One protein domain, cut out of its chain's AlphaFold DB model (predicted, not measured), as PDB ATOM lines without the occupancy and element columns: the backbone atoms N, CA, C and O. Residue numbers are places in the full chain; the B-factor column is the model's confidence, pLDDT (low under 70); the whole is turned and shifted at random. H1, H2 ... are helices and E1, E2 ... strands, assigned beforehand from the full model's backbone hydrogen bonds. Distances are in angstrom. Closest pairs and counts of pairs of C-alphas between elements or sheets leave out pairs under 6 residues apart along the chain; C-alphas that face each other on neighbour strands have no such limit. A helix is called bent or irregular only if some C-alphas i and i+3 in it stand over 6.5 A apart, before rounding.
ATOM      1  N   THR A  45     -35.228  12.994   6.630       83.31
ATOM      2  CA  THR A  45     -35.099  14.336   7.233       83.31
ATOM      3  C   THR A  45     -34.155  15.236   6.442       83.31
ATOM      4  O   THR A  45     -34.346  16.443   6.323       83.31
ATOM      5  N   ASP A  46     -33.183  14.607   5.812       83.44
ATOM      6  CA  ASP A  46     -32.183  15.181   4.940       83.44
ATOM      7  C   ASP A  46     -32.806  15.834   3.685       83.44
ATOM      8  O   ASP A  46     -32.222  16.753   3.105       83.44
ATOM      9  N   TYR A  47     -34.003  15.407   3.267       84.00
ATOM     10  CA  TYR A  47     -34.794  16.014   2.187       84.00
ATOM     11  C   TYR A  47     -35.648  17.196   2.640       84.00
ATOM     12  O   TYR A  47     -36.127  17.937   1.786       84.00
ATOM     13  N   PHE A  48     -35.811  17.411   3.946       85.88
ATOM     14  CA  PHE A  48     -36.528  18.571   4.480       85.88
ATOM     15  C   PHE A  48     -35.629  19.806   4.571       85.88
ATOM     16  O   PHE A  48     -36.126  20.920   4.447       85.88
ATOM     17  N   ILE A  49     -34.311  19.613   4.717       85.12
ATOM     18  CA  ILE A  49     -33.303  20.686   4.821       85.12
ATOM     19  C   ILE A  49     -33.466  21.776   3.748       85.12
ATOM     20  O   ILE A  49     -33.488  22.952   4.114       85.12
ATOM     21  N   PRO A  50     -33.629  21.448   2.449       85.19
ATOM     22  CA  PRO A  50     -33.722  22.468   1.406       85.19
ATOM     23  C   PRO A  50     -34.990  23.331   1.523       85.19
ATOM     24  O   PRO A  50     -35.039  24.429   0.984       85.19
ATOM     25  N   PHE A  51     -35.993  22.859   2.268       85.81
ATOM     26  CA  PHE A  51     -37.271  23.527   2.507       85.81
ATOM     27  C   PHE A  51     -37.362  24.119   3.916       85.81
ATOM     28  O   PHE A  51     -38.460  24.374   4.403       85.81
ATOM     29  N   GLY A  52     -36.228  24.371   4.583       83.50
ATOM     30  CA  GLY A  52     -36.193  24.912   5.948       83.50
ATOM     31  C   GLY A  52     -36.896  26.268   6.125       83.50
ATOM     32  O   GLY A  52     -37.258  26.627   7.242       83.50
ATOM     33  N   ASN A  53     -37.138  27.001   5.033       82.75
ATOM     34  CA  ASN A  53     -37.899  28.254   5.037       82.75
ATOM     35  C   ASN A  53     -39.414  28.066   4.803       82.75
ATOM     36  O   ASN A  53     -40.182  29.016   5.009       82.75
ATOM     37  N   CYS A  54     -39.849  26.866   4.409       85.25
ATOM     38  CA  CYS A  54     -41.245  26.513   4.161       85.25
ATOM     39  C   CYS A  54     -41.888  25.848   5.384       85.25
ATOM     40  O   CYS A  54     -41.214  25.254   6.226       85.25
ATOM     41  N   THR A  55     -43.217  25.889   5.467       87.69
ATOM     42  CA  THR A  55     -43.945  24.983   6.364       87.69
ATOM     43  C   THR A  55     -43.964  23.593   5.737       87.69
ATOM     44  O   THR A  55     -44.570  23.399   4.681       87.69
ATOM     45  N   VAL A  56     -43.289  22.631   6.372       88.62
ATOM     46  CA  VAL A  56     -43.194  21.250   5.874       88.62
ATOM     47  C   VAL A  56     -44.250  20.351   6.528       88.62
ATOM     48  O   VAL A  56     -44.303  20.223   7.752       88.62
ATOM     49  N   ILE A  57     -45.061  19.693   5.700       87.38
ATOM     50  CA  ILE A  57     -46.029  18.658   6.078       87.38
ATOM     51  C   ILE A  57     -45.539  17.334   5.502       87.38
ATOM     52  O   ILE A  57     -45.328  17.240   4.297       87.38
ATOM     53  N   ALA A  58     -45.360  16.308   6.325       87.25
ATOM     54  CA  ALA A  58     -44.914  14.996   5.866       87.25
ATOM     55  C   ALA A  58     -45.954  13.914   6.179       87.25
ATOM     56  O   ALA A  58     -46.246  13.642   7.343       87.25
ATOM     57  N   PHE A  59     -46.471  13.269   5.136       84.81
ATOM     58  CA  PHE A  59     -47.351  12.107   5.213       84.81
ATOM     59  C   PHE A  59     -46.532  10.833   5.138       84.81
ATOM     60  O   PHE A  59     -45.828  10.582   4.153       84.81
ATOM     61  N   ILE A  60     -46.607  10.042   6.202       79.88
ATOM     62  CA  ILE A  60     -45.728   8.899   6.404       79.88
ATOM     63  C   ILE A  60     -46.586   7.723   6.848       79.88
ATOM     64  O   ILE A  60     -47.329   7.844   7.822       79.88
ATOM     65  N   PRO A  61     -46.529   6.571   6.163       75.56
ATOM     66  CA  PRO A  61     -47.317   5.432   6.590       75.56
ATOM     67  C   PRO A  61     -46.806   4.898   7.930       75.56
ATOM     68  O   PRO A  61     -45.631   5.018   8.274       75.56
ATOM     69  N   ASN A  62     -47.700   4.278   8.699       72.88
ATOM     70  CA  ASN A  62     -47.401   3.811  10.057       72.88
ATOM     71  C   ASN A  62     -46.175   2.884  10.137       72.88
ATOM     72  O   ASN A  62     -45.391   2.952  11.085       72.88
ATOM     73  N   ASN A  63     -45.966   2.051   9.118       69.31
ATOM     74  CA  ASN A  63     -44.816   1.150   9.017       69.31
ATOM     75  C   ASN A  63     -43.481   1.884   8.763       69.31
ATOM     76  O   ASN A  63     -42.418   1.337   9.046       69.31
ATOM     77  N   ALA A  64     -43.521   3.131   8.296       67.81
ATOM     78  CA  ALA A  64     -42.370   3.971   7.977       67.81
ATOM     79  C   ALA A  64     -41.956   4.915   9.125       67.81
ATOM     80  O   ALA A  64     -40.987   5.662   9.014       67.81
ATOM     81  N   THR A  65     -42.645   4.856  10.268       66.75
ATOM     82  CA  THR A  65     -42.338   5.652  11.473       66.75
ATOM     83  C   THR A  65     -40.893   5.497  11.956       66.75
ATOM     84  O   THR A  65     -40.293   6.450  12.457       66.75
ATOM     85  N   HIS A  66     -40.302   4.314  11.780       68.31
ATOM     86  CA  HIS A  66     -38.928   4.031  12.185       68.31
ATOM     87  C   HIS A  66     -37.882   4.870  11.428       68.31
ATOM     88  O   HIS A  66     -36.809   5.120  11.976       68.31
ATOM     89  N   PHE A  67     -38.204   5.375  10.229       64.94
ATOM     90  CA  PHE A  67     -37.306   6.225   9.439       64.94
ATOM     91  C   PHE A  67     -37.177   7.658   9.980       64.94
ATOM     92  O   PHE A  67     -36.223   8.350   9.641       64.94
ATOM     93  N   LEU A  68     -38.107   8.112  10.827       66.62
ATOM     94  CA  LEU A  68     -38.106   9.477  11.373       66.62
ATOM     95  C   LEU A  68     -37.540   9.591  12.786       66.62
ATOM     96  O   LEU A  68     -37.181  10.682  13.222       66.62
ATOM     97  N   ARG A  69     -37.472   8.482  13.528       59.06
ATOM     98  CA  ARG A  69     -37.144   8.498  14.963       59.06
ATOM     99  C   ARG A  69     -35.705   8.926  15.281       59.06
ATOM    100  O   ARG A  69     -35.390   9.088  16.454       59.06
ATOM    101  N   GLN A  70     -34.836   9.105  14.282       55.66
ATOM    102  CA  GLN A  70     -33.392   9.229  14.510       55.66
ATOM    103  C   GLN A  70     -32.826  10.657  14.595       55.66
ATOM    104  O   GLN A  70     -31.695  10.796  15.050       55.66
ATOM    105  N   LYS A  71     -33.565  11.729  14.273       57.78
ATOM    106  CA  LYS A  71     -33.052  13.103  14.463       57.78
ATOM    107  C   LYS A  71     -34.117  14.070  14.974       57.78
ATOM    108  O   LYS A  71     -34.837  14.691  14.203       57.78
ATOM    109  N   GLY A  72     -34.156  14.250  16.293       53.59
ATOM    110  CA  GLY A  72     -35.012  15.237  16.968       53.59
ATOM    111  C   GLY A  72     -34.500  16.685  16.930       53.59
ATOM    112  O   GLY A  72     -35.115  17.545  17.543       53.59
ATOM    113  N   GLN A  73     -33.377  16.970  16.258       57.41
ATOM    114  CA  GLN A  73     -32.735  18.295  16.322       57.41
ATOM    115  C   GLN A  73     -33.129  19.251  15.184       57.41
ATOM    116  O   GLN A  73     -32.968  20.457  15.332       57.41
ATOM    117  N   HIS A  74     -33.688  18.746  14.081       56.69
ATOM    118  CA  HIS A  74     -34.129  19.561  12.942       56.69
ATOM    119  C   HIS A  74     -35.497  19.053  12.481       56.69
ATOM    120  O   HIS A  74     -35.617  18.330  11.493       56.69
ATOM    121  N   ALA A  75     -36.518  19.306  13.300       54.44
ATOM    122  CA  ALA A  75     -37.835  18.715  13.111       54.44
ATOM    123  C   ALA A  75     -38.588  19.379  11.940       54.44
ATOM    124  O   ALA A  75     -38.685  20.608  11.904       54.44
ATOM    125  N   PRO A  76     -39.177  18.605  11.010       54.91
ATOM    126  CA  PRO A  76     -40.249  19.120  10.163       54.91
ATOM    127  C   PRO A  76     -41.452  19.502  11.055       54.91
ATOM    128  O   PRO A  76     -41.739  18.783  12.017       54.91
ATOM    129  N   PRO A  77     -42.170  20.605  10.781       71.06
ATOM    130  CA  PRO A  77     -43.153  21.142  11.713       71.06
ATOM    131  C   PRO A  77     -44.464  20.339  11.789       71.06
ATOM    132  O   PRO A  77     -45.163  20.479  12.788       71.06
ATOM    133  N   ILE A  78     -44.812  19.477  10.816       73.12
ATOM    134  CA  ILE A  78     -46.029  18.641  10.889       73.12
ATOM    135  C   ILE A  78     -45.783  17.245  10.293       73.12
ATOM    136  O   ILE A  78     -45.570  17.103   9.090       73.12
ATOM    137  N   ILE A  79     -45.851  16.198  11.122       73.06
ATOM    138  CA  ILE A  79     -45.774  14.795  10.683       73.06
ATOM    139  C   ILE A  79     -47.143  14.141  10.865       73.06
ATOM    140  O   ILE A  79     -47.687  14.123  11.968       73.06
ATOM    141  N   LEU A  80     -47.672  13.563   9.791       73.56
ATOM    142  CA  LEU A  80     -48.954  12.875   9.766       73.56
ATOM    143  C   LEU A  80     -48.732  11.387   9.494       73.56
ATOM    144  O   LEU A  80     -48.304  10.988   8.411       73.56
ATOM    145  N   TYR A  81     -49.060  10.559  10.485       68.25
ATOM    146  CA  TYR A  81     -48.932   9.099  10.422       68.25
ATOM    147  C   TYR A  81     -50.173   8.424   9.819       68.25
ATOM    148  O   TYR A  81     -50.661   7.402  10.290       68.25
ATOM    149  N   SER A  82     -50.751   9.037   8.794       68.44
ATOM    150  CA  SER A  82     -51.910   8.499   8.096       68.44
ATOM    151  C   SER A  82     -51.847   8.930   6.644       68.44
ATOM    152  O   SER A  82     -51.699  10.113   6.355       68.44
ATOM    153  N   LEU A  83     -51.980   7.968   5.730       64.69
ATOM    154  CA  LEU A  83     -52.181   8.246   4.305       64.69
ATOM    155  C   LEU A  83     -53.643   8.588   3.992       64.69
ATOM    156  O   LEU A  83     -53.996   8.739   2.824       64.69
ATOM    157  N   ASN A  84     -54.506   8.683   5.009       66.19
ATOM    158  CA  ASN A  84     -55.860   9.155   4.802       66.19
ATOM    159  C   ASN A  84     -55.844  10.671   4.558       66.19
ATOM    160  O   ASN A  84     -55.997  11.464   5.485       66.19
ATOM    161  N   LEU A  85     -55.633  11.055   3.297       63.19
ATOM    162  CA  LEU A  85     -55.665  12.444   2.828       63.19
ATOM    163  C   LEU A  85     -57.066  13.075   2.966       63.19
ATOM    164  O   LEU A  85     -57.199  14.290   2.886       63.19
ATOM    165  N   MET A  86     -58.088  12.253   3.224       61.03
ATOM    166  CA  MET A  86     -59.518  12.585   3.216       61.03
ATOM    167  C   MET A  86     -60.035  13.141   4.563       61.03
ATOM    168  O   MET A  86     -61.202  13.005   4.915       61.03
ATOM    169  N   GLN A  87     -59.152  13.641   5.432       62.91
ATOM    170  CA  GLN A  87     -59.534  14.037   6.802       62.91
ATOM    171  C   GLN A  87     -58.912  15.360   7.266       62.91
ATOM    172  O   GLN A  87     -59.041  15.720   8.435       62.91
ATOM    173  N   GLY A  88     -58.223  16.085   6.382       68.00
ATOM    174  CA  GLY A  88     -57.642  17.379   6.732       68.00
ATOM    175  C   GLY A  88     -58.699  18.478   6.800       68.00
ATOM    176  O   GLY A  88     -59.643  18.480   6.025       68.00
ATOM    177  N   GLU A  89     -58.526  19.450   7.690       79.25
ATOM    178  CA  GLU A  89     -59.098  20.786   7.496       79.25
ATOM    179  C   GLU A  89     -58.043  21.649   6.795       79.25
ATOM    180  O   GLU A  89     -56.841  21.429   6.969       79.25
ATOM    181  N   ILE A  90     -58.460  22.649   6.015       81.75
ATOM    182  CA  ILE A  90     -57.516  23.655   5.517       81.75
ATOM    183  C   ILE A  90     -56.995  24.428   6.736       81.75
ATOM    184  O   ILE A  90     -57.762  25.084   7.437       81.75
ATOM    185  N   ILE A  91     -55.696  24.336   7.006       83.19
ATOM    186  CA  ILE A  91     -55.034  24.930   8.176       83.19
ATOM    187  C   ILE A  91     -54.135  26.108   7.811       83.19
ATOM    188  O   ILE A  91     -53.528  26.685   8.706       83.19
ATOM    189  N   ASP A  92     -54.045  26.487   6.538       78.50
ATOM    190  CA  ASP A  92     -53.204  27.597   6.074       78.50
ATOM    191  C   ASP A  92     -53.373  28.893   6.892       78.50
ATOM    192  O   ASP A  92     -52.386  29.520   7.261       78.50
ATOM    193  N   HIS A  93     -54.602  29.238   7.276       79.00
ATOM    194  CA  HIS A  93     -54.935  30.389   8.116       79.00
ATOM    195  C   HIS A  93     -54.460  30.256   9.572       79.00
ATOM    196  O   HIS A  93     -54.282  31.264  10.255       79.00
ATOM    197  N   ARG A  94     -54.272  29.026  10.074       76.44
ATOM    198  CA  ARG A  94     -53.825  28.746  11.453       76.44
ATOM    199  C   ARG A  94     -52.330  28.929  11.612       76.44
ATOM    200  O   ARG A  94     -51.865  29.319  12.680       76.44
ATOM    201  N   PHE A  95     -51.582  28.703  10.540       71.69
ATOM    202  CA  PHE A  95     -50.195  29.124  10.447       71.69
ATOM    203  C   PHE A  95     -50.224  30.591  10.061       71.69
ATOM    204  O   PHE A  95     -49.895  30.973   8.940       71.69
ATOM    205  N   SER A  96     -50.692  31.409  11.015       53.66
ATOM    206  CA  SER A  96     -50.659  32.857  10.896       53.66
ATOM    207  C   SER A  96     -49.275  33.220  10.398       53.66
ATOM    208  O   SER A  96     -48.291  32.654  10.888       53.66
ATOM    209  N   ILE A  97     -49.225  34.132   9.435       58.06
ATOM    210  CA  ILE A  97     -48.029  34.828   8.985       58.06
ATOM    211  C   ILE A  97     -47.447  35.496  10.233       58.06
ATOM    212  O   ILE A  97     -47.680  36.673  10.490       58.06
ATOM    213  N   VAL A  98     -46.767  34.727  11.089       55.28
ATOM    214  CA  VAL A  98     -45.992  35.260  12.197       55.28
ATOM    215  C   VAL A  98     -45.105  36.250  11.495       55.28
ATOM    216  O   VAL A  98     -44.434  35.848  10.544       55.28
ATOM    217  N   ALA A  99     -45.198  37.525  11.879       55.75
ATOM    218  CA  ALA A  99     -44.441  38.590  11.254       55.75
ATOM    219  C   ALA A  99     -42.970  38.171  11.275       55.75
ATOM    220  O   ALA A  99     -42.279  38.268  12.293       55.75
ATOM    221  N   ARG A 100     -42.513  37.579  10.170       59.81
ATOM    222  CA  ARG A 100     -41.150  37.107  10.059       59.81
ATOM    223  C   ARG A 100     -40.355  38.389   9.985       59.81
ATOM    224  O   ARG A 100     -40.619  39.235   9.136       59.81
ATOM    225  N   ARG A 101     -39.376  38.538  10.877       62.31
ATOM    226  CA  ARG A 101     -38.456  39.685  10.848       62.31
ATOM    227  C   ARG A 101     -37.792  39.856   9.475       62.31
ATOM    228  O   ARG A 101     -37.342  40.946   9.160       62.31
ATOM    229  N   ASN A 102     -37.760  38.786   8.675       52.91
ATOM    230  CA  ASN A 102     -37.369  38.797   7.278       52.91
ATOM    231  C   ASN A 102     -38.586  38.423   6.394       52.91
ATOM    232  O   ASN A 102     -39.085  37.302   6.535       52.91
ATOM    233  N   PRO A 103     -39.074  39.312   5.507       62.03
ATOM    234  CA  PRO A 103     -40.283  39.124   4.696       62.03
ATOM    235  C   PRO A 103     -40.097  38.136   3.531       62.03
ATOM    236  O   PRO A 103     -40.628  38.341   2.441       62.03
ATOM    237  N   PHE A 104     -39.339  37.054   3.732       64.50
ATOM    238  CA  PHE A 104     -39.193  36.033   2.702       64.50
ATOM    239  C   PHE A 104     -40.575  35.448   2.372       64.50
ATOM    240  O   PHE A 104     -41.325  35.143   3.312       64.50
ATOM    241  N   PRO A 105     -40.932  35.295   1.081       74.31
ATOM    242  CA  PRO A 105     -42.231  34.773   0.692       74.31
ATOM    243  C   PRO A 105     -42.457  33.424   1.368       74.31
ATOM    244  O   PRO A 105     -41.644  32.505   1.273       74.31
ATOM    245  N   HIS A 106     -43.555  33.334   2.113       80.31
ATOM    246  CA  HIS A 106     -43.938  32.093   2.759       80.31
ATOM    247  C   HIS A 106     -44.175  31.015   1.695       80.31
ATOM    248  O   HIS A 106     -44.780  31.286   0.656       80.31
ATOM    249  N   CYS A 107     -43.694  29.804   1.958       87.38
ATOM    250  CA  CYS A 107     -43.882  28.647   1.094       87.38
ATOM    251  C   CYS A 107     -44.365  27.453   1.906       87.38
ATOM    252  O   CYS A 107     -44.146  27.364   3.120       87.38
ATOM    253  N   TRP A 108     -44.992  26.517   1.209       89.06
ATOM    254  CA  TRP A 108     -45.479  25.274   1.779       89.06
ATOM    255  C   TRP A 108     -44.868  24.093   1.051       89.06
ATOM    256  O   TRP A 108     -44.773  24.089  -0.175       89.06
ATOM    257  N   THR A 109     -44.509  23.057   1.797       89.94
ATOM    258  CA  THR A 109     -43.975  21.832   1.210       89.94
ATOM    259  C   THR A 109     -44.683  20.633   1.799       89.94
ATOM    260  O   THR A 109     -44.643  20.402   3.003       89.94
ATOM    261  N   THR A 110     -45.310  19.845   0.939       89.31
ATOM    262  CA  THR A 110     -45.929  18.579   1.314       89.31
ATOM    263  C   THR A 110     -45.065  17.434   0.811       89.31
ATOM    264  O   THR A 110     -44.851  17.304  -0.391       89.31
ATOM    265  N   PHE A 111     -44.600  16.585   1.720       89.62
ATOM    266  CA  PHE A 111     -43.961  15.319   1.403       89.62
ATOM    267  C   PHE A 111     -44.973  14.193   1.532       89.62
ATOM    268  O   PHE A 111     -45.571  14.007   2.590       89.62
ATOM    269  N   LEU A 112     -45.123  13.407   0.474       88.56
ATOM    270  CA  LEU A 112     -45.861  12.156   0.497       88.56
ATOM    271  C   LEU A 112     -44.865  11.012   0.334       88.56
ATOM    272  O   LEU A 112     -44.295  10.810  -0.742       88.56
ATOM    273  N   ILE A 113     -44.617  10.292   1.425       86.56
ATOM    274  CA  ILE A 113     -43.671   9.181   1.440       86.56
ATOM    275  C   ILE A 113     -44.463   7.905   1.204       86.56
ATOM    276  O   ILE A 113     -45.275   7.502   2.034       86.56
ATOM    277  N   LEU A 114     -44.209   7.271   0.066       79.88
ATOM    278  CA  LEU A 114     -44.854   6.042  -0.383       79.88
ATOM    279  C   LEU A 114     -43.821   4.900  -0.405       79.88
ATOM    280  O   LEU A 114     -43.394   4.472  -1.480       79.88
ATOM    281  N   PRO A 115     -43.355   4.415   0.766       63.69
ATOM    282  CA  PRO A 115     -42.589   3.184   0.865       63.69
ATOM    283  C   PRO A 115     -43.555   2.020   0.657       63.69
ATOM    284  O   PRO A 115     -44.060   1.405   1.598       63.69
ATOM    285  N   GLU A 116     -43.888   1.767  -0.597       66.50
ATOM    286  CA  GLU A 116     -44.768   0.672  -0.959       66.50
ATOM    287  C   GLU A 116     -43.985  -0.634  -0.894       66.50
ATOM    288  O   GLU A 116     -43.060  -0.875  -1.667       66.50
ATOM    289  N   THR A 117     -44.354  -1.470   0.072       59.88
ATOM    290  CA  THR A 117     -43.837  -2.834   0.239       59.88
ATOM    291  C   THR A 117     -44.853  -3.889  -0.201       59.88
ATOM    292  O   THR A 117     -44.655  -5.067   0.070       59.88
ATOM    293  N   GLN A 118     -45.988  -3.483  -0.779       59.06
ATOM    294  CA  GLN A 118     -47.064  -4.401  -1.144       59.06
ATOM    295  C   GLN A 118     -47.033  -4.685  -2.644       59.06
ATOM    296  O   GLN A 118     -47.235  -3.772  -3.441       59.06
ATOM    297  N   ASP A 119     -46.887  -5.960  -3.010       60.66
ATOM    298  CA  ASP A 119     -46.834  -6.438  -4.403       60.66
ATOM    299  C   ASP A 119     -48.079  -6.078  -5.239       60.66
ATOM    300  O   ASP A 119     -48.045  -6.117  -6.466       60.66
ATOM    301  N   ASN A 120     -49.177  -5.687  -4.583       63.44
ATOM    302  CA  ASN A 120     -50.454  -5.343  -5.212       63.44
ATOM    303  C   ASN A 120     -50.856  -3.875  -5.030       63.44
ATOM    304  O   ASN A 120     -52.031  -3.543  -5.231       63.44
ATOM    305  N   PHE A 121     -49.938  -2.993  -4.618       66.06
ATOM    306  CA  PHE A 121     -50.282  -1.581  -4.523       66.06
ATOM    307  C   PHE A 121     -50.714  -1.064  -5.899       66.06
ATOM    308  O   PHE A 121     -49.983  -1.128  -6.886       66.06
ATOM    309  N   LYS A 122     -51.941  -0.551  -5.961       69.88
ATOM    310  CA  LYS A 122     -52.437   0.193  -7.112       69.88
ATOM    311  C   LYS A 122     -52.506   1.644  -6.697       69.88
ATOM    312  O   LYS A 122     -53.233   1.978  -5.761       69.88
ATOM    313  N   LEU A 123     -51.772   2.480  -7.423       72.19
ATOM    314  CA  LEU A 123     -51.842   3.924  -7.291       72.19
ATOM    315  C   LEU A 123     -53.248   4.391  -7.673       72.19
ATOM    316  O   LEU A 123     -53.565   4.622  -8.839       72.19
ATOM    317  N   ASP A 124     -54.106   4.441  -6.665       71.69
ATOM    318  CA  ASP A 124     -55.463   4.943  -6.769       71.69
ATOM    319  C   ASP A 124     -55.408   6.451  -7.035       71.69
ATOM    320  O   ASP A 124     -54.570   7.169  -6.477       71.69
ATOM    321  N   LYS A 125     -56.316   6.928  -7.890       69.19
ATOM    322  CA  LYS A 125     -56.452   8.342  -8.227       69.19
ATOM    323  C   LYS A 125     -56.543   9.190  -6.960       69.19
ATOM    324  O   LYS A 125     -55.902  10.227  -6.921       69.19
ATOM    325  N   LYS A 126     -57.202   8.710  -5.900       70.38
ATOM    326  CA  LYS A 126     -57.343   9.433  -4.619       70.38
ATOM    327  C   LYS A 126     -56.025   9.845  -3.946       70.38
ATOM    328  O   LYS A 126     -56.023  10.766  -3.145       70.38
ATOM    329  N   TYR A 127     -54.910   9.167  -4.235       69.25
ATOM    330  CA  TYR A 127     -53.605   9.524  -3.660       69.25
ATOM    331  C   TYR A 127     -52.896  10.640  -4.435       69.25
ATOM    332  O   TYR A 127     -52.014  11.301  -3.895       69.25
ATOM    333  N   LEU A 128     -53.259  10.827  -5.707       71.75
ATOM    334  CA  LEU A 128     -52.723  11.878  -6.577       71.75
ATOM    335  C   LEU A 128     -53.687  13.053  -6.740       71.75
ATOM    336  O   LEU A 128     -53.258  14.170  -7.027       71.75
ATOM    337  N   ASP A 129     -54.978  12.782  -6.589       66.25
ATOM    338  CA  ASP A 129     -56.062  13.736  -6.700       66.25
ATOM    339  C   ASP A 129     -56.141  14.550  -5.414       66.25
ATOM    340  O   ASP A 129     -56.948  14.314  -4.519       66.25
ATOM    341  N   ALA A 130     -55.252  15.533  -5.325       54.97
ATOM    342  CA  ALA A 130     -55.243  16.501  -4.240       54.97
ATOM    343  C   ALA A 130     -56.426  17.493  -4.316       54.97
ATOM    344  O   ALA A 130     -56.411  18.490  -3.594       54.97
ATOM    345  N   THR A 131     -57.397  17.270  -5.217       51.88
ATOM    346  CA  THR A 131     -58.587  18.119  -5.397       51.88
ATOM    347  C   THR A 131     -59.825  17.564  -4.739       51.88
ATOM    348  O   THR A 131     -60.739  18.341  -4.466       51.88
ATOM    349  N   SER A 132     -59.880  16.254  -4.488       50.53
ATOM    350  CA  SER A 132     -61.101  15.663  -3.958       50.53
ATOM    351  C   SER A 132     -61.369  16.076  -2.512       50.53
ATOM    352  O   SER A 132     -62.538  16.235  -2.187       50.53
ATOM    353  N   GLU A 133     -60.346  16.314  -1.677       51.75
ATOM    354  CA  GLU A 133     -60.503  16.632  -0.243       51.75
ATOM    355  C   GLU A 133     -59.319  17.442   0.327       51.75
ATOM    356  O   GLU A 133     -58.306  17.587  -0.366       51.75
ATOM    357  N   PRO A 134     -59.429  18.044   1.535       51.03
ATOM    358  CA  PRO A 134     -58.578  19.161   1.925       51.03
ATOM    359  C   PRO A 134     -57.117  18.743   2.082       51.03
ATOM    360  O   PRO A 134     -56.669  18.247   3.117       51.03
ATOM    361  N   SER A 135     -56.322  19.062   1.065       64.19
ATOM    362  CA  SER A 135     -54.932  19.406   1.291       64.19
ATOM    363  C   SER A 135     -54.938  20.498   2.352       64.19
ATOM    364  O   SER A 135     -55.553  21.541   2.137       64.19
ATOM    365  N   PHE A 136     -54.266  20.269   3.477       78.38
ATOM    366  CA  PHE A 136     -54.082  21.203   4.597       78.38
ATOM    367  C   PHE A 136     -53.765  22.664   4.196       78.38
ATOM    368  O   PHE A 136     -53.850  23.574   5.015       78.38
ATOM    369  N   ILE A 137     -53.414  22.891   2.931       81.44
ATOM    370  CA  ILE A 137     -53.101  24.157   2.289       81.44
ATOM    371  C   ILE A 137     -54.115  24.406   1.164       81.44
ATOM    372  O   ILE A 137     -54.316  23.527   0.319       81.44
ATOM    373  N   SER A 138     -54.722  25.594   1.094       83.50
ATOM    374  CA  SER A 138     -55.606  25.942  -0.027       83.50
ATOM    375  C   SER A 138     -54.868  25.853  -1.378       83.50
ATOM    376  O   SER A 138     -53.715  26.280  -1.479       83.50
ATOM    377  N   PRO A 139     -55.502  25.338  -2.451       78.81
ATOM    378  CA  PRO A 139     -54.880  25.215  -3.776       78.81
ATOM    379  C   PRO A 139     -54.497  26.566  -4.405       78.81
ATOM    380  O   PRO A 139     -53.709  26.604  -5.346       78.81
ATOM    381  N   TYR A 140     -55.022  27.675  -3.881       79.88
ATOM    382  CA  TYR A 140     -54.750  29.021  -4.386       79.88
ATOM    383  C   TYR A 140     -53.524  29.689  -3.748       79.88
ATOM    384  O   TYR A 140     -53.152  30.784  -4.167       79.88
ATOM    385  N   TRP A 141     -52.882  29.065  -2.752       80.12
ATOM    386  CA  TRP A 141     -51.645  29.611  -2.193       80.12
ATOM    387  C   TRP A 141     -50.494  29.551  -3.203       80.12
ATOM    388  O   TRP A 141     -50.288  28.508  -3.827       80.12
ATOM    389  N   PRO A 142     -49.700  30.623  -3.344       82.38
ATOM    390  CA  PRO A 142     -48.468  30.565  -4.119       82.38
ATOM    391  C   PRO A 142     -47.412  29.691  -3.422       82.38
ATOM    392  O   PRO A 142     -47.489  29.437  -2.218       82.38
ATOM    393  N   ASN A 143     -46.388  29.282  -4.178       85.88
ATOM    394  CA  ASN A 143     -45.186  28.601  -3.672       85.88
ATOM    395  C   ASN A 143     -45.489  27.323  -2.870       85.88
ATOM    396  O   ASN A 143     -44.995  27.122  -1.754       85.88
ATOM    397  N   GLN A 144     -46.339  26.469  -3.441       87.56
ATOM    398  CA  GLN A 144     -46.642  25.146  -2.910       87.56
ATOM    399  C   GLN A 144     -45.831  24.079  -3.644       87.56
ATOM    400  O   GLN A 144     -45.983  23.896  -4.851       87.56
ATOM    401  N   TYR A 145     -45.036  23.321  -2.898       89.94
ATOM    402  CA  TYR A 145     -44.251  22.201  -3.406       89.94
ATOM    403  C   TYR A 145     -44.868  20.879  -2.944       89.94
ATOM    404  O   TYR A 145     -45.097  20.670  -1.752       89.94
ATOM    405  N   PHE A 146     -45.123  19.966  -3.875       90.12
ATOM    406  CA  PHE A 146     -45.640  18.628  -3.605       90.12
ATOM    407  C   PHE A 146     -44.607  17.578  -4.016       90.12
ATOM    408  O   PHE A 146     -44.334  17.380  -5.201       90.12
ATOM    409  N   ILE A 147     -44.007  16.920  -3.029       91.81
ATOM    410  CA  ILE A 147     -42.851  16.046  -3.212       91.81
ATOM    411  C   ILE A 147     -43.228  14.610  -2.873       91.81
ATOM    412  O   ILE A 147     -43.553  14.277  -1.737       91.81
ATOM    413  N   LEU A 148     -43.141  13.743  -3.873       91.56
ATOM    414  CA  LEU A 148     -43.440  12.321  -3.766       91.56
ATOM    415  C   LEU A 148     -42.137  11.544  -3.604       91.56
ATOM    416  O   LEU A 148     -41.307  11.549  -4.509       91.56
ATOM    417  N   ILE A 149     -41.954  10.845  -2.488       90.69
ATOM    418  CA  ILE A 149     -40.827   9.921  -2.295       90.69
ATOM    419  C   ILE A 149     -41.353   8.505  -2.520       90.69
ATOM    420  O   ILE A 149     -42.176   8.034  -1.739       90.69
ATOM    421  N   THR A 150     -40.927   7.833  -3.593       90.38
ATOM    422  CA  THR A 150     -41.587   6.593  -4.046       90.38
ATOM    423  C   THR A 150     -40.679   5.633  -4.822       90.38
ATOM    424  O   THR A 150     -39.686   6.035  -5.438       90.38
ATOM    425  N   THR A 151     -41.052   4.354  -4.827       89.81
ATOM    426  CA  THR A 151     -40.483   3.293  -5.673       89.81
ATOM    427  C   THR A 151     -41.168   3.188  -7.043       89.81
ATOM    428  O   THR A 151     -40.537   2.758  -8.005       89.81
ATOM    429  N   ILE A 152     -42.417   3.647  -7.177       89.50
ATOM    430  CA  ILE A 152     -43.261   3.490  -8.379       89.50
ATOM    431  C   ILE A 152     -43.320   4.760  -9.244       89.50
ATOM    432  O   ILE A 152     -44.356   5.130  -9.800       89.50
ATOM    433  N   LYS A 153     -42.182   5.456  -9.388       92.00
ATOM    434  CA  LYS A 153     -42.064   6.717 -10.152       92.00
ATOM    435  C   LYS A 153     -42.772   6.653 -11.513       92.00
ATOM    436  O   LYS A 153     -43.515   7.567 -11.860       92.00
ATOM    437  N   ASN A 154     -42.542   5.586 -12.279       91.44
ATOM    438  CA  ASN A 154     -43.085   5.452 -13.632       91.44
ATOM    439  C   ASN A 154     -44.622   5.411 -13.638       91.44
ATOM    440  O   ASN A 154     -45.244   6.010 -14.515       91.44
ATOM    441  N   ASP A 155     -45.236   4.759 -12.649       88.75
ATOM    442  CA  ASP A 155     -46.694   4.679 -12.535       88.75
ATOM    443  C   ASP A 155     -47.297   6.026 -12.145       88.75
ATOM    444  O   ASP A 155     -48.295   6.440 -12.731       88.75
ATOM    445  N   ILE A 156     -46.644   6.768 -11.245       87.38
ATOM    446  CA  ILE A 156     -47.031   8.145 -10.911       87.38
ATOM    447  C   ILE A 156     -46.968   9.042 -12.152       87.38
ATOM    448  O   ILE A 156     -47.931   9.750 -12.451       87.38
ATOM    449  N   GLN A 157     -45.869   9.000 -12.911       90.69
ATOM    450  CA  GLN A 157     -45.718   9.794 -14.136       90.69
ATOM    451  C   GLN A 157     -46.791   9.435 -15.174       90.69
ATOM    452  O   GLN A 157     -47.402  10.323 -15.773       90.69
ATOM    453  N   LYS A 158     -47.078   8.138 -15.347       87.81
ATOM    454  CA  LYS A 158     -48.137   7.643 -16.236       87.81
ATOM    455  C   LYS A 158     -49.523   8.094 -15.780       87.81
ATOM    456  O   LYS A 158     -50.348   8.447 -16.622       87.81
ATOM    457  N   SER A 159     -49.780   8.112 -14.477       84.31
ATOM    458  CA  SER A 159     -51.024   8.631 -13.916       84.31
ATOM    459  C   SER A 159     -51.163  10.129 -14.165       84.31
ATOM    460  O   SER A 159     -52.192  10.539 -14.690       84.31
ATOM    461  N   PHE A 160     -50.120  10.935 -13.947       83.50
ATOM    462  CA  PHE A 160     -50.150  12.362 -14.292       83.50
ATOM    463  C   PHE A 160     -50.382  12.630 -15.779       83.50
ATOM    464  O   PHE A 160     -51.046  13.603 -16.106       83.50
ATOM    465  N   LYS A 161     -49.888  11.765 -16.670       84.19
ATOM    466  CA  LYS A 161     -50.178  11.856 -18.108       84.19
ATOM    467  C   LYS A 161     -51.648  11.558 -18.436       84.19
ATOM    468  O   LYS A 161     -52.175  12.061 -19.421       84.19
ATOM    469  N   ARG A 162     -52.322  10.727 -17.633       81.94
ATOM    470  CA  ARG A 162     -53.757  10.420 -17.793       81.94
ATOM    471  C   ARG A 162     -54.659  11.524 -17.241       81.94
ATOM    472  O   ARG A 162     -55.758  11.704 -17.762       81.94
ATOM    473  N   LEU A 163     -54.208  12.236 -16.206       76.06
ATOM    474  CA  LEU A 163     -54.887  13.406 -15.646       76.06
ATOM    475  C   LEU A 163     -54.799  14.554 -16.670       76.06
ATOM    476  O   LEU A 163     -53.827  15.303 -16.706       76.06
ATOM    477  N   LYS A 164     -55.793  14.650 -17.562       69.12
ATOM    478  CA  LYS A 164     -55.872  15.694 -18.602       69.12
ATOM    479  C   LYS A 164     -55.866  17.108 -17.988       69.12
ATOM    480  O   LYS A 164     -56.240  17.290 -16.830       69.12
ATOM    481  N   TYR A 165     -55.567  18.126 -18.803       64.88
ATOM    482  CA  TYR A 165     -55.528  19.555 -18.425       64.88
ATOM    483  C   TYR A 165     -56.666  20.034 -17.518       64.88
ATOM    484  O   TYR A 165     -56.419  20.762 -16.561       64.88
ATOM    485  N   ALA A 166     -57.906  19.618 -17.793       60.62
ATOM    486  CA  ALA A 166     -59.077  20.049 -17.027       60.62
ATOM    487  C   ALA A 166     -59.019  19.641 -15.546       60.62
ATOM    488  O   ALA A 166     -59.570  20.334 -14.694       60.62
ATOM    489  N   GLU A 167     -58.350  18.531 -15.228       65.19
ATOM    490  CA  GLU A 167     -58.130  18.133 -13.841       65.19
ATOM    491  C   GLU A 167     -56.971  18.925 -13.252       65.19
ATOM    492  O   GLU A 167     -57.083  19.407 -12.136       65.19
ATOM    493  N   MET A 168     -55.913  19.179 -14.020       60.12
ATOM    494  CA  MET A 168     -54.706  19.861 -13.550       60.12
ATOM    495  C   MET A 168     -54.972  21.265 -12.978       60.12
ATOM    496  O   MET A 168     -54.447  21.583 -11.916       60.12
ATOM    497  N   TYR A 169     -55.867  22.058 -13.579       60.97
ATOM    498  CA  TYR A 169     -56.247  23.374 -13.035       60.97
ATOM    499  C   TYR A 169     -57.057  23.304 -11.735       60.97
ATOM    500  O   TYR A 169     -57.012  24.242 -10.941       60.97
ATOM    501  N   LYS A 170     -57.757  22.192 -11.468       63.94
ATOM    502  CA  LYS A 170     -58.427  21.991 -10.174       63.94
ATOM    503  C   LYS A 170     -57.423  21.814  -9.028       63.94
ATOM    504  O   LYS A 170     -57.773  22.082  -7.886       63.94
ATOM    505  N   HIS A 171     -56.188  21.391  -9.324       57.94
ATOM    506  CA  HIS A 171     -55.149  21.096  -8.326       57.94
ATOM    507  C   HIS A 171     -54.430  22.343  -7.797       57.94
ATOM    508  O   HIS A 171     -53.614  22.222  -6.880       57.94
ATOM    509  N   GLY A 172     -54.747  23.527  -8.329       66.19
ATOM    510  CA  GLY A 172     -54.026  24.753  -8.007       66.19
ATOM    511  C   GLY A 172     -52.627  24.795  -8.624       66.19
ATOM    512  O   GLY A 172     -52.221  23.896  -9.363       66.19
ATOM    513  N   ILE A 173     -51.886  25.861  -8.326       68.50
ATOM    514  CA  ILE A 173     -50.511  26.044  -8.805       68.50
ATOM    515  C   ILE A 173     -49.585  25.348  -7.804       68.50
ATOM    516  O   ILE A 173     -49.218  25.922  -6.779       68.50
ATOM    517  N   ARG A 174     -49.266  24.076  -8.065       84.50
ATOM    518  CA  ARG A 174     -48.381  23.263  -7.221       84.50
ATOM    519  C   ARG A 174     -47.233  22.705  -8.038       84.50
ATOM    520  O   ARG A 174     -47.450  21.973  -9.005       84.50
ATOM    521  N   ASP A 175     -46.017  22.968  -7.583       88.81
ATOM    522  CA  ASP A 175     -44.817  22.370  -8.147       88.81
ATOM    523  C   ASP A 175     -44.700  20.921  -7.681       88.81
ATOM    524  O   ASP A 175     -44.478  20.640  -6.502       88.81
ATOM    525  N   VAL A 176     -44.861  19.980  -8.611       90.56
ATOM    526  CA  VAL A 176     -44.798  18.546  -8.311       90.56
ATOM    527  C   VAL A 176     -43.401  18.016  -8.601       90.56
ATOM    528  O   VAL A 176     -42.884  18.169  -9.706       90.56
ATOM    529  N   SER A 177     -42.807  17.333  -7.626       94.19
ATOM    530  CA  SER A 177     -41.520  16.650  -7.770       94.19
ATOM    531  C   SER A 177     -41.603  15.203  -7.294       94.19
ATOM    532  O   SER A 177     -42.301  14.897  -6.330       94.19
ATOM    533  N   ILE A 178     -40.872  14.299  -7.945       93.88
ATOM    534  CA  ILE A 178     -40.751  12.895  -7.536       93.88
ATOM    535  C   ILE A 178     -39.295  12.589  -7.197       93.88
ATOM    536  O   ILE A 178     -38.401  12.818  -8.005       93.88
ATOM    537  N   ILE A 179     -39.054  12.007  -6.033       92.44
ATOM    538  CA  ILE A 179     -37.771  11.439  -5.628       92.44
ATOM    539  C   ILE A 179     -37.902   9.922  -5.731       92.44
ATOM    540  O   ILE A 179     -38.674   9.297  -5.000       92.44
ATOM    541  N   SER A 180     -37.155   9.328  -6.661       91.19
ATOM    542  CA  SER A 180     -37.185   7.881  -6.876       91.19
ATOM    543  C   SER A 180     -36.203   7.180  -5.949       91.19
ATOM    544  O   SER A 180     -34.986   7.369  -6.034       91.19
ATOM    545  N   VAL A 181     -36.751   6.333  -5.089       89.88
ATOM    546  CA  VAL A 181     -36.006   5.533  -4.116       89.88
ATOM    547  C   VAL A 181     -36.108   4.055  -4.474       89.88
ATOM    548  O   VAL A 181     -36.981   3.646  -5.241       89.88
ATOM    549  N   ARG A 182     -35.202   3.240  -3.938       88.50
ATOM    550  CA  ARG A 182     -35.307   1.776  -3.986       88.50
ATOM    551  C   ARG A 182     -35.526   1.245  -2.577       88.50
ATOM    552  O   ARG A 182     -35.164   1.906  -1.608       88.50
ATOM    553  N   VAL A 183     -36.096   0.051  -2.474       84.94
ATOM    554  CA  VAL A 183     -36.208  -0.677  -1.206       84.94
ATOM    555  C   VAL A 183     -35.189  -1.810  -1.227       84.94
ATOM    556  O   VAL A 183     -35.145  -2.585  -2.180       84.94
ATOM    557  N   SER A 184     -34.364  -1.908  -0.189       85.62
ATOM    558  CA  SER A 184     -33.443  -3.023   0.032       85.62
ATOM    559  C   SER A 184     -33.515  -3.434   1.494       85.62
ATOM    560  O   SER A 184     -33.353  -2.594   2.372       85.62
ATOM    561  N   LYS A 185     -33.795  -4.715   1.771       84.38
ATOM    562  CA  LYS A 185     -33.937  -5.250   3.142       84.38
ATOM    563  C   LYS A 185     -34.879  -4.411   4.030       84.38
ATOM    564  O   LYS A 185     -34.574  -4.158   5.190       84.38
ATOM    565  N   ASN A 186     -36.015  -3.976   3.479       78.12
ATOM    566  CA  ASN A 186     -36.999  -3.089   4.121       78.12
ATOM    567  C   ASN A 186     -36.508  -1.664   4.436       78.12
ATOM    568  O   ASN A 186     -37.239  -0.896   5.057       78.12
ATOM    569  N   GLU A 187     -35.318  -1.278   3.982       80.06
ATOM    570  CA  GLU A 187     -34.824   0.091   4.076       80.06
ATOM    571  C   GLU A 187     -34.977   0.820   2.742       80.06
ATOM    572  O   GLU A 187     -34.774   0.247   1.667       80.06
ATOM    573  N   LEU A 188     -35.314   2.109   2.809       82.56
ATOM    574  CA  LEU A 188     -35.225   2.987   1.653       82.56
ATOM    575  C   LEU A 188     -33.754   3.316   1.397       82.56
ATOM    576  O   LEU A 188     -33.039   3.769   2.293       82.56
ATOM    577  N   ILE A 189     -33.310   3.110   0.165       86.25
ATOM    578  CA  ILE A 189     -31.963   3.446  -0.290       86.25
ATOM    579  C   ILE A 189     -32.049   4.407  -1.472       86.25
ATOM    580  O   ILE A 189     -32.983   4.357  -2.286       86.25
ATOM    581  N   ASN A 190     -31.062   5.296  -1.572       82.81
ATOM    582  CA  ASN A 190     -30.960   6.171  -2.731       82.81
ATOM    583  C   ASN A 190     -30.641   5.341  -3.987       82.81
ATOM    584  O   ASN A 190     -29.875   4.377  -3.941       82.81
ATOM    585  N   SER A 191     -31.235   5.714  -5.117       75.06
ATOM    586  CA  SER A 191     -31.089   4.981  -6.373       75.06
ATOM    587  C   SER A 191     -29.768   5.258  -7.102       75.06
ATOM    588  O   SER A 191     -29.348   4.397  -7.871       75.06
ATOM    589  N   ASN A 192     -29.106   6.407  -6.868       72.38
ATOM    590  CA  ASN A 192     -27.990   6.889  -7.709       72.38
ATOM    591  C   ASN A 192     -26.766   7.428  -6.927       72.38
ATOM    592  O   ASN A 192     -26.130   8.392  -7.351       72.38
ATOM    593  N   GLY A 193     -26.409   6.817  -5.792       77.38
ATOM    594  CA  GLY A 193     -25.201   7.195  -5.040       77.38
ATOM    595  C   GLY A 193     -25.386   8.446  -4.160       77.38
ATOM    596  O   GLY A 193     -26.450   8.594  -3.557       77.38
ATOM    597  N   PRO A 194     -24.373   9.328  -4.011       75.81
ATOM    598  CA  PRO A 194     -24.469  10.505  -3.137       75.81
ATOM    599  C   PRO A 194     -25.353  11.618  -3.722       75.81
ATOM    600  O   PRO A 194     -25.901  12.428  -2.973       75.81
ATOM    601  N   ALA A 195     -25.515  11.655  -5.047       82.69
ATOM    602  CA  ALA A 195     -26.398  12.602  -5.710       82.69
ATOM    603  C   ALA A 195     -27.863  12.177  -5.553       82.69
ATOM    604  O   ALA A 195     -28.228  11.000  -5.660       82.69
ATOM    605  N   ARG A 196     -28.727  13.156  -5.301       86.44
ATOM    606  CA  ARG A 196     -30.174  12.978  -5.242       86.44
ATOM    607  C   ARG A 196     -30.737  13.218  -6.629       86.44
ATOM    608  O   ARG A 196     -30.494  14.267  -7.216       86.44
ATOM    609  N   ARG A 197     -31.515  12.254  -7.113       91.75
ATOM    610  CA  ARG A 197     -32.246  12.382  -8.370       91.75
ATOM    611  C   ARG A 197     -33.689  12.772  -8.101       91.75
ATOM    612  O   ARG A 197     -34.437  12.014  -7.478       91.75
ATOM    613  N   ILE A 198     -34.063  13.940  -8.593       93.25
ATOM    614  CA  ILE A 198     -35.393  14.527  -8.476       93.25
ATOM    615  C   ILE A 198     -35.979  14.643  -9.880       93.25
ATOM    616  O   ILE A 198     -35.292  15.008 -10.828       93.25
ATOM    617  N   TYR A 199     -37.253  14.313 -10.030       95.44
ATOM    618  CA  TYR A 199     -37.996  14.462 -11.273       95.44
ATOM    619  C   TYR A 199     -39.027  15.567 -11.089       95.44
ATOM    620  O   TYR A 199     -40.041  15.356 -10.426       95.44
ATOM    621  N   TYR A 200     -38.759  16.735 -11.653       95.12
ATOM    622  CA  TYR A 200     -39.640  17.895 -11.596       95.12
ATOM    623  C   TYR A 200     -40.674  17.834 -12.724       95.12
ATOM    624  O   TYR A 200     -40.318  17.626 -13.888       95.12
ATOM    625  N   LYS A 201     -41.957  18.002 -12.397       91.56
ATOM    626  CA  LYS A 201     -43.040  18.071 -13.382       91.56
ATOM    627  C   LYS A 201     -43.162  19.499 -13.896       91.56
ATOM    628  O   LYS A 201     -43.525  20.398 -13.143       91.56
ATOM    629  N   ASN A 202     -42.977  19.692 -15.195       88.75
ATOM    630  CA  ASN A 202     -43.316  20.955 -15.830       88.75
ATOM    631  C   ASN A 202     -44.836  21.122 -15.874       88.75
ATOM    632  O   ASN A 202     -45.520  20.491 -16.687       88.75
ATOM    633  N   GLN A 203     -45.369  21.982 -15.007       81.38
ATOM    634  CA  GLN A 203     -46.805  22.244 -14.966       81.38
ATOM    635  C   GLN A 203     -47.335  22.945 -16.224       81.38
ATOM    636  O   GLN A 203     -48.525  22.869 -16.515       81.38
ATOM    637  N   TYR A 204     -46.452  23.568 -16.999       79.06
ATOM    638  CA  TYR A 204     -46.802  24.298 -18.211       79.06
ATOM    639  C   TYR A 204     -46.628  23.474 -19.490       79.06
ATOM    640  O   TYR A 204     -46.817  23.996 -20.584       79.06
ATOM    641  N   SER A 205     -46.269  22.191 -19.373       81.94
ATOM    642  CA  SER A 205     -46.080  21.337 -20.542       81.94
ATOM    643  C   SER A 205     -47.388  21.165 -21.312       81.94
ATOM    644  O   SER A 205     -48.397  20.753 -20.734       81.94
ATOM    645  N   MET A 206     -47.352  21.416 -22.620       73.88
ATOM    646  CA  MET A 206     -48.457  21.149 -23.544       73.88
ATOM    647  C   MET A 206     -48.287  19.778 -24.222       73.88
ATOM    648  O   MET A 206     -47.200  19.461 -24.694       73.88
ATOM    649  N   ASP A 207     -49.344  18.961 -24.258       70.06
ATOM    650  CA  ASP A 207     -49.360  17.633 -24.896       70.06
ATOM    651  C   ASP A 207     -49.284  17.765 -26.420       70.06
ATOM    652  O   ASP A 207     -48.765  16.891 -27.113       70.06
ATOM    653  N   THR A 208     -49.816  18.867 -26.951       68.12
ATOM    654  CA  THR A 208     -49.702  19.222 -28.359       68.12
ATOM    655  C   THR A 208     -48.459  20.072 -28.545       68.12
ATOM    656  O   THR A 208     -48.444  21.235 -28.140       68.12
ATOM    657  N   ALA A 209     -47.434  19.496 -29.174       59.88
ATOM    658  CA  ALA A 209     -46.309  20.269 -29.674       59.88
ATOM    659  C   ALA A 209     -46.854  21.361 -30.602       59.88
ATOM    660  O   ALA A 209     -47.444  21.077 -31.648       59.88
ATOM    661  N   ILE A 210     -46.695  22.619 -30.202       62.47
ATOM    662  CA  ILE A 210     -46.842  23.724 -31.142       62.47
ATOM    663  C   ILE A 210     -45.629  23.615 -32.054       62.47
ATOM    664  O   ILE A 210     -44.500  23.544 -31.572       62.47
ATOM    665  N   VAL A 211     -45.905  23.473 -33.352       68.75
ATOM    666  CA  VAL A 211     -44.962  23.143 -34.429       68.75
ATOM    667  C   VAL A 211     -43.532  23.606 -34.114       68.75
ATOM    668  O   VAL A 211     -43.250  24.801 -34.123       68.75
ATOM    669  N   GLY A 212     -42.641  22.646 -33.843       60.28
ATOM    670  CA  GLY A 212     -41.205  22.882 -33.664       60.28
ATOM    671  C   GLY A 212     -40.669  22.893 -32.227       60.28
ATOM    672  O   GLY A 212     -39.455  22.992 -32.073       60.28
ATOM    673  N   ALA A 213     -41.507  22.757 -31.189       60.97
ATOM    674  CA  ALA A 213     -41.040  22.678 -29.800       60.97
ATOM    675  C   ALA A 213     -41.562  21.429 -29.068       60.97
ATOM    676  O   ALA A 213     -42.743  21.335 -28.727       60.97
ATOM    677  N   ASP A 214     -40.658  20.491 -28.775       65.38
ATOM    678  CA  ASP A 214     -40.930  19.371 -27.874       65.38
ATOM    679  C   ASP A 214     -40.891  19.863 -26.420       65.38
ATOM    680  O   ASP A 214     -39.829  20.159 -25.868       65.38
ATOM    681  N   SER A 215     -42.052  19.948 -25.767       74.38
ATOM    682  CA  SER A 215     -42.108  20.233 -24.332       74.38
ATOM    683  C   SER A 215     -41.859  18.955 -23.536       74.38
ATOM    684  O   SER A 215     -42.672  18.028 -23.535       74.38
ATOM    685  N   THR A 216     -40.748  18.910 -22.800       83.81
ATOM    686  CA  THR A 216     -40.496  17.811 -21.864       83.81
ATOM    687  C   THR A 216     -41.382  17.983 -20.627       83.81
ATOM    688  O   THR A 216     -41.278  18.967 -19.897       83.81
ATOM    689  N   GLN A 217     -42.253  17.005 -20.364       87.81
ATOM    690  CA  GLN A 217     -43.160  17.043 -19.209       87.81
ATOM    691  C   GLN A 217     -42.427  16.849 -17.870       87.81
ATOM    692  O   GLN A 217     -42.866  17.365 -16.843       87.81
ATOM    693  N   TRP A 218     -41.325  16.097 -17.869       93.31
ATOM    694  CA  TRP A 218     -40.574  15.735 -16.667       93.31
ATOM    695  C   TRP A 218     -39.090  16.041 -16.831       93.31
ATOM    696  O   TRP A 218     -38.411  15.404 -17.634       93.31
ATOM    697  N   TYR A 219     -38.576  16.959 -16.024       94.88
ATOM    698  CA  TYR A 219     -37.158  17.286 -15.972       94.88
ATOM    699  C   TYR A 219     -36.462  16.443 -14.908       94.88
ATOM    700  O   TYR A 219     -36.923  16.358 -13.770       94.88
ATOM    701  N   MET A 220     -35.351  15.811 -15.276       95.50
ATOM    702  CA  MET A 220     -34.491  15.108 -14.329       95.50
ATOM    703  C   MET A 220     -33.455  16.082 -13.771       95.50
ATOM    704  O   MET A 220     -32.764  16.755 -14.531       95.50
ATOM    705  N   ILE A 221     -33.351  16.134 -12.450       94.25
ATOM    706  CA  ILE A 221     -32.448  17.006 -11.706       94.25
ATOM    707  C   ILE A 221     -31.584  16.113 -10.827       94.25
ATOM    708  O   ILE A 221     -32.098  15.427  -9.944       94.25
ATOM    709  N   ASP A 222     -30.281  16.126 -11.073       92.94
ATOM    710  CA  ASP A 222     -29.297  15.480 -10.211       92.94
ATOM    711  C   ASP A 222     -28.615  16.569  -9.374       92.94
ATOM    712  O   ASP A 222     -28.042  17.511  -9.917       92.94
ATOM    713  N   CYS A 223     -28.721  16.478  -8.047       91.00
ATOM    714  CA  CYS A 223     -28.263  17.527  -7.135       91.00
ATOM    715  C   CYS A 223     -27.710  16.964  -5.824       91.00
ATOM    716  O   CYS A 223     -28.070  15.871  -5.380       91.00
ATOM    717  N   LEU A 224     -26.840  17.730  -5.169       88.12
ATOM    718  CA  LEU A 224     -26.445  17.461  -3.789       88.12
ATOM    719  C   LEU A 224     -27.525  17.972  -2.826       88.12
ATOM    720  O   LEU A 224     -28.208  18.945  -3.148       88.12
ATOM    721  N   PRO A 225     -27.659  17.382  -1.622       82.12
ATOM    722  CA  PRO A 225     -28.644  17.792  -0.621       82.12
ATOM    723  C   PRO A 225     -28.797  19.306  -0.445       82.12
ATOM    724  O   PRO A 225     -29.916  19.803  -0.415       82.12
ATOM    725  N   LYS A 226     -27.676  20.031  -0.359       83.50
ATOM    726  CA  LYS A 226     -27.650  21.477  -0.095       83.50
ATOM    727  C   LYS A 226     -28.064  22.325  -1.303       83.50
ATOM    728  O   LYS A 226     -28.575  23.421  -1.111       83.50
ATOM    729  N   ASP A 227     -27.918  21.791  -2.513       88.75
ATOM    730  CA  ASP A 227     -28.106  22.524  -3.772       88.75
ATOM    731  C   ASP A 227     -29.420  22.157  -4.480       88.75
ATOM    732  O   ASP A 227     -29.803  22.778  -5.476       88.75
ATOM    733  N   CYS A 228     -30.134  21.140  -3.985       87.19
ATOM    734  CA  CYS A 228     -31.332  20.621  -4.640       87.19
ATOM    735  C   CYS A 228     -32.460  21.646  -4.766       87.19
ATOM    736  O   CYS A 228     -33.103  21.686  -5.809       87.19
ATOM    737  N   PHE A 229     -32.697  22.482  -3.750       85.75
ATOM    738  CA  PHE A 229     -33.754  23.496  -3.830       85.75
ATOM    739  C   PHE A 229     -33.459  24.524  -4.923       85.75
ATOM    740  O   PHE A 229     -34.281  24.724  -5.811       85.75
ATOM    741  N   HIS A 230     -32.240  25.063  -4.934       89.38
ATOM    742  CA  HIS A 230     -31.799  25.991  -5.970       89.38
ATOM    743  C   HIS A 230     -31.890  25.376  -7.375       89.38
ATOM    744  O   HIS A 230     -32.351  26.016  -8.318       89.38
ATOM    745  N   SER A 231     -31.517  24.102  -7.515       92.31
ATOM    746  CA  SER A 231     -31.607  23.385  -8.791       92.31
ATOM    747  C   SER A 231     -33.056  23.227  -9.268       92.31
ATOM    748  O   SER A 231     -33.332  23.375 -10.458       92.31
ATOM    749  N   ILE A 232     -33.993  22.956  -8.349       89.56
ATOM    750  CA  ILE A 232     -35.430  22.907  -8.654       89.56
ATOM    751  C   ILE A 232     -35.923  24.284  -9.103       89.56
ATOM    752  O   ILE A 232     -36.589  24.364 -10.130       89.56
ATOM    753  N   GLU A 233     -35.573  25.358  -8.391       88.88
ATOM    754  CA  GLU A 233     -35.973  26.726  -8.748       88.88
ATOM    755  C   GLU A 233     -35.452  27.144 -10.127       88.88
ATOM    756  O   GLU A 233     -36.204  27.706 -10.921       88.88
ATOM    757  N   LEU A 234     -34.196  26.823 -10.451       92.25
ATOM    758  CA  LEU A 234     -33.617  27.098 -11.769       92.25
ATOM    759  C   LEU A 234     -34.374  26.372 -12.886       92.25
ATOM    760  O   LEU A 234     -34.701  26.969 -13.913       92.25
ATOM    761  N   VAL A 235     -34.674  25.086 -12.691       92.12
ATOM    762  CA  VAL A 235     -35.411  24.288 -13.681       92.12
ATOM    763  C   VAL A 235     -36.853  24.770 -13.810       92.12
ATOM    764  O   VAL A 235     -37.331  24.923 -14.932       92.12
ATOM    765  N   ALA A 236     -37.527  25.064 -12.698       88.50
ATOM    766  CA  ALA A 236     -38.877  25.618 -12.689       88.50
ATOM    767  C   ALA A 236     -38.927  26.981 -13.397       88.50
ATOM    768  O   ALA A 236     -39.778  27.203 -14.259       88.50
ATOM    769  N   GLY A 237     -37.963  27.863 -13.113       89.25
ATOM    770  CA  GLY A 237     -37.812  29.160 -13.766       89.25
ATOM    771  C   GLY A 237     -37.633  29.019 -15.276       89.25
ATOM    772  O   GLY A 237     -38.408  29.591 -16.044       89.25
ATOM    773  N   ASN A 238     -36.694  28.183 -15.716       89.62
ATOM    774  CA  ASN A 238     -36.450  27.934 -17.138       89.62
ATOM    775  C   ASN A 238     -37.665  27.308 -17.841       89.62
ATOM    776  O   ASN A 238     -38.058  27.767 -18.914       89.62
ATOM    777  N   ALA A 239     -38.300  26.308 -17.223       85.62
ATOM    778  CA  ALA A 239     -39.497  25.661 -17.759       85.62
ATOM    779  C   ALA A 239     -40.681  26.636 -17.866       85.62
ATOM    780  O   ALA A 239     -41.443  26.584 -18.835       85.62
ATOM    781  N   SER A 240     -40.821  27.553 -16.903       82.25
ATOM    782  CA  SER A 240     -41.848  28.595 -16.943       82.25
ATOM    783  C   SER A 240     -41.607  29.584 -18.085       82.25
ATOM    784  O   SER A 240     -42.541  29.910 -18.812       82.25
ATOM    785  N   MET A 241     -40.355  30.002 -18.319       82.56
ATOM    786  CA  MET A 241     -40.009  30.941 -19.393       82.56
ATOM    787  C   MET A 241     -40.280  30.359 -20.780       82.56
ATOM    788  O   MET A 241     -40.763  31.077 -21.653       82.56
ATOM    789  N   GLN A 242     -40.041  29.060 -20.970       76.69
ATOM    790  CA  GLN A 242     -40.326  28.377 -22.236       76.69
ATOM    791  C   GLN A 242     -41.822  28.346 -22.579       76.69
ATOM    792  O   GLN A 242     -42.177  28.312 -23.753       76.69
ATOM    793  N   ASN A 243     -42.700  28.398 -21.572       68.50
ATOM    794  CA  ASN A 243     -44.148  28.295 -21.754       68.50
ATOM    795  C   ASN A 243     -44.900  29.617 -21.504       68.50
ATOM    796  O   ASN A 243     -46.105  29.697 -21.739       68.50
ATOM    797  N   LYS A 244     -44.200  30.681 -21.080       59.03
ATOM    798  CA  LYS A 244     -44.776  31.996 -20.740       59.03
ATOM    799  C   LYS A 244     -45.485  32.679 -21.916       59.03
ATOM    800  O   LYS A 244     -46.343  33.527 -21.695       59.03
ATOM    801  N   TYR A 245     -45.150  32.309 -23.150       57.62
ATOM    802  CA  TYR A 245     -45.692  32.935 -24.361       57.62
ATOM    803  C   TYR A 245     -46.866  32.180 -24.990       57.62
ATOM    804  O   TYR A 245     -47.390  32.622 -26.009       57.62
ATOM    805  N   ILE A 246     -47.297  31.062 -24.401       53.81
ATOM    806  CA  ILE A 246     -48.362  30.230 -24.960       53.81
ATOM    807  C   ILE A 246     -49.542  30.210 -23.985       53.81
ATOM    808  O   ILE A 246     -49.780  29.246 -23.264       53.81
ATOM    809  N   SER A 247     -50.303  31.299 -23.955       47.09
ATOM    810  CA  SER A 247     -51.637  31.324 -23.357       47.09
ATOM    811  C   SER A 247     -52.675  31.367 -24.475       47.09
ATOM    812  O   SER A 247     -53.077  32.422 -24.961       47.09
ATOM    813  N   THR A 248     -53.126  30.190 -24.909       49.62
ATOM    814  CA  THR A 248     -54.259  30.091 -25.833       49.62
ATOM    815  C   THR A 248     -55.540  30.330 -25.042       49.62
ATOM    816  O   THR A 248     -56.003  29.459 -24.307       49.62
ATOM    817  N   ALA A 249     -56.118  31.523 -25.164       51.28
ATOM    818  CA  ALA A 249     -57.445  31.787 -24.628       51.28
ATOM    819  C   ALA A 249     -58.489  31.117 -25.536       51.28
ATOM    820  O   ALA A 249     -58.590  31.420 -26.726       51.28
ATOM    821  N   LEU A 250     -59.276  30.195 -24.976       49.22
ATOM    822  CA  LEU A 250     -60.493  29.714 -25.625       49.22
ATOM    823  C   LEU A 250     -61.584  30.763 -25.413       49.22
ATOM    824  O   LEU A 250     -62.189  30.832 -24.343       49.22
ATOM    825  N   VAL A 251     -61.836  31.584 -26.429       49.50
ATOM    826  CA  VAL A 251     -62.937  32.548 -26.403       49.50
ATOM    827  C   VAL A 251     -64.170  31.866 -26.995       49.50
ATOM    828  O   VAL A 251     -64.201  31.505 -28.175       49.50
ATOM    829  N   LYS A 252     -65.201  31.655 -26.169       42.41
ATOM    830  CA  LYS A 252     -66.513  31.208 -26.654       42.41
ATOM    831  C   LYS A 252     -67.230  32.418 -27.255       42.41
ATOM    832  O   LYS A 252     -67.642  33.309 -26.519       42.41
ATOM    833  N   ILE A 253     -67.398  32.437 -28.576       61.34
ATOM    834  CA  ILE A 253     -68.185  33.462 -29.273       61.34
ATOM    835  C   ILE A 253     -69.389  32.755 -29.889       61.34
ATOM    836  O   ILE A 253     -69.219  31.899 -30.751       61.34
ATOM    837  N   GLN A 254     -70.595  33.088 -29.412       57.50
ATOM    838  CA  GLN A 254     -71.879  32.653 -29.990       57.50
ATOM    839  C   GLN A 254     -71.926  31.148 -30.330       57.50
ATOM    840  O   GLN A 254     -71.952  30.748 -31.490       57.50
ATOM    841  N   ASP A 255     -71.877  30.306 -29.293       61.12
ATOM    842  CA  ASP A 255     -71.987  28.836 -29.369       61.12
ATOM    843  C   ASP A 255     -70.972  28.084 -30.241       61.12
ATOM    844  O   ASP A 255     -71.019  26.856 -30.323       61.12
ATOM    845  N   LYS A 256     -69.964  28.776 -30.775       46.53
ATOM    846  CA  LYS A 256     -68.776  28.165 -31.367       46.53
ATOM    847  C   LYS A 256     -67.557  28.445 -30.493       46.53
ATOM    848  O   LYS A 256     -67.278  29.578 -30.094       46.53
ATOM    849  N   PHE A 257     -66.828  27.383 -30.165       44.84
ATOM    850  CA  PHE A 257     -65.504  27.512 -29.569       44.84
ATOM    851  C   PHE A 257     -64.528  27.862 -30.685       44.84
ATOM    852  O   PHE A 257     -64.343  27.072 -31.609       44.84
ATOM    853  N   THR A 258     -63.919  29.043 -30.600       49.84
ATOM    854  CA  THR A 258     -62.880  29.472 -31.539       49.84
ATOM    855  C   THR A 258     -61.578  29.604 -30.760       49.84
ATOM    856  O   THR A 258     -61.525  30.270 -29.727       49.84
ATOM    857  N   THR A 259     -60.520  28.940 -31.218       43.12
ATOM    858  CA  THR A 259     -59.168  29.122 -30.681       43.12
ATOM    859  C   THR A 259     -58.590  30.413 -31.242       43.12
ATOM    860  O   THR A 259     -58.324  30.492 -32.440       43.12
ATOM    861  N   SER A 260     -58.391  31.419 -30.392       48.53
ATOM    862  CA  SER A 260     -57.614  32.609 -30.740       48.53
ATOM    863  C   SER A 260     -56.255  32.545 -30.052       48.53
ATOM    864  O   SER A 260     -56.189  32.427 -28.827       48.53
TER     865      SER A 260
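This is residues 45 to 260 of the 268 residues of an uncharacterized protein of Folsomia candida (UniProt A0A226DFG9). The core is one strongly twisted sheet of eight strands, in which E1 to E5 run parallel, E7 and E8 extend it antiparallel past E5, and short E6 folds back on E5. H5 covers one face over E7, H3 packs on the other over E5, and the hairpin E9 and E10 reaches away as an arm at one end of the longest axis. The 216 printed residues, with five named helices and ten named strands, run E1 H1 E2 E3 H2 E4 H3 H4 E5 E6 E7 E8 H5 E9 E10; the class is mixed, with 103 residues, under half, in named elements. The whole is compact, with a radius of gyration of the C-alphas of 18.5 A and spans of 62 by 44 by 34 A; residues 98 to 103 stick out.

Start at E5, residues 174 to 184. On one side is E4, residues 144 to 150, parallel, with N 146 and O 175 2.8 A apart. On the other side are antiparallel E7, residues 196 to 201, with N 178 and O 199 at 2.8 A, and E6, residues 187 to 190, in a hairpin with E5, with N 184 and O 187 at 2.9 A. E8, residues 218 to 223, forms a hairpin with E7, N 198 and O 221 at 2.8 A. Parallel pairs link E4 to E3, residues 108 to 114, N 110 and O 145 at 2.8 A; E3 to E1, residues 55 to 59, N 57 and O 109 at 2.8 A; and E1 to E2, residues 78 to 80, N 58 and O 78 at 2.9 A. H5, residues 228 to 243, is on the sheet at a height of 9.1 A, along E7 at 27 degrees on the local plane; its closest C-alphas to E8 are Ser 231 and Cys 223, 6.9 A. H3, residues 153 to 162, is on the opposite face at 9.5 A, over E5 and only just not over E7, on which 2 of its C-alphas fall; Lys 153 and Ser 180 are its closest C-alphas to E5, 6.0 A. H1, residues 62 to 67, on the same face as H3 and over none of the strands, is irregular, C-alphas 63 and 66 being 7.3 A apart. H2, residues 125 to 128, is only just not on the sheet, with 4 pairs of C-alphas within 10 A, and H4, residues 165 to 171, is not on it. Strand-helix-strand units, parallel neighbours joined through helices, are E1 H1 E2, E3 H2 E4 and E4 H3 H4 E5, with right-handed crossovers. In H3 every O i to N i+4 pair is within hydrogen-bond range; H5 has 11 of 12, H4 1 of 3 with 3 of 4 O i to N i+3 pairs, H1 0 of 2 with 2 of 3, and H2 is too short for an i+4 pair. E9, residues 248 to 253, and E10, residues 256 to 260, are an antiparallel hairpin, N 253 and O 256 at 3.2 A; both are apart from E8.

Find C-alpha 55 at (-43.945, 24.983, 6.364), where E1 begins. E5 runs 31.1 A from C-alpha 174 at (-48.381, 23.263, -7.221); H5 is 22.7 A long, E3 19.4 A, E4 19.3 A. E10 ends at C-alpha 260, (-57.614, 32.609, -30.740).

The C-alphas of Gln 70 and Gln 254 are farthest apart, 63.3 A. The printed part has no cut; the links E2 to E3, H2 to E4 and E7 to E8 are long. Mean pLDDT of the printed part is 75.1, and 83 residues are under 70, among them 243 to 260.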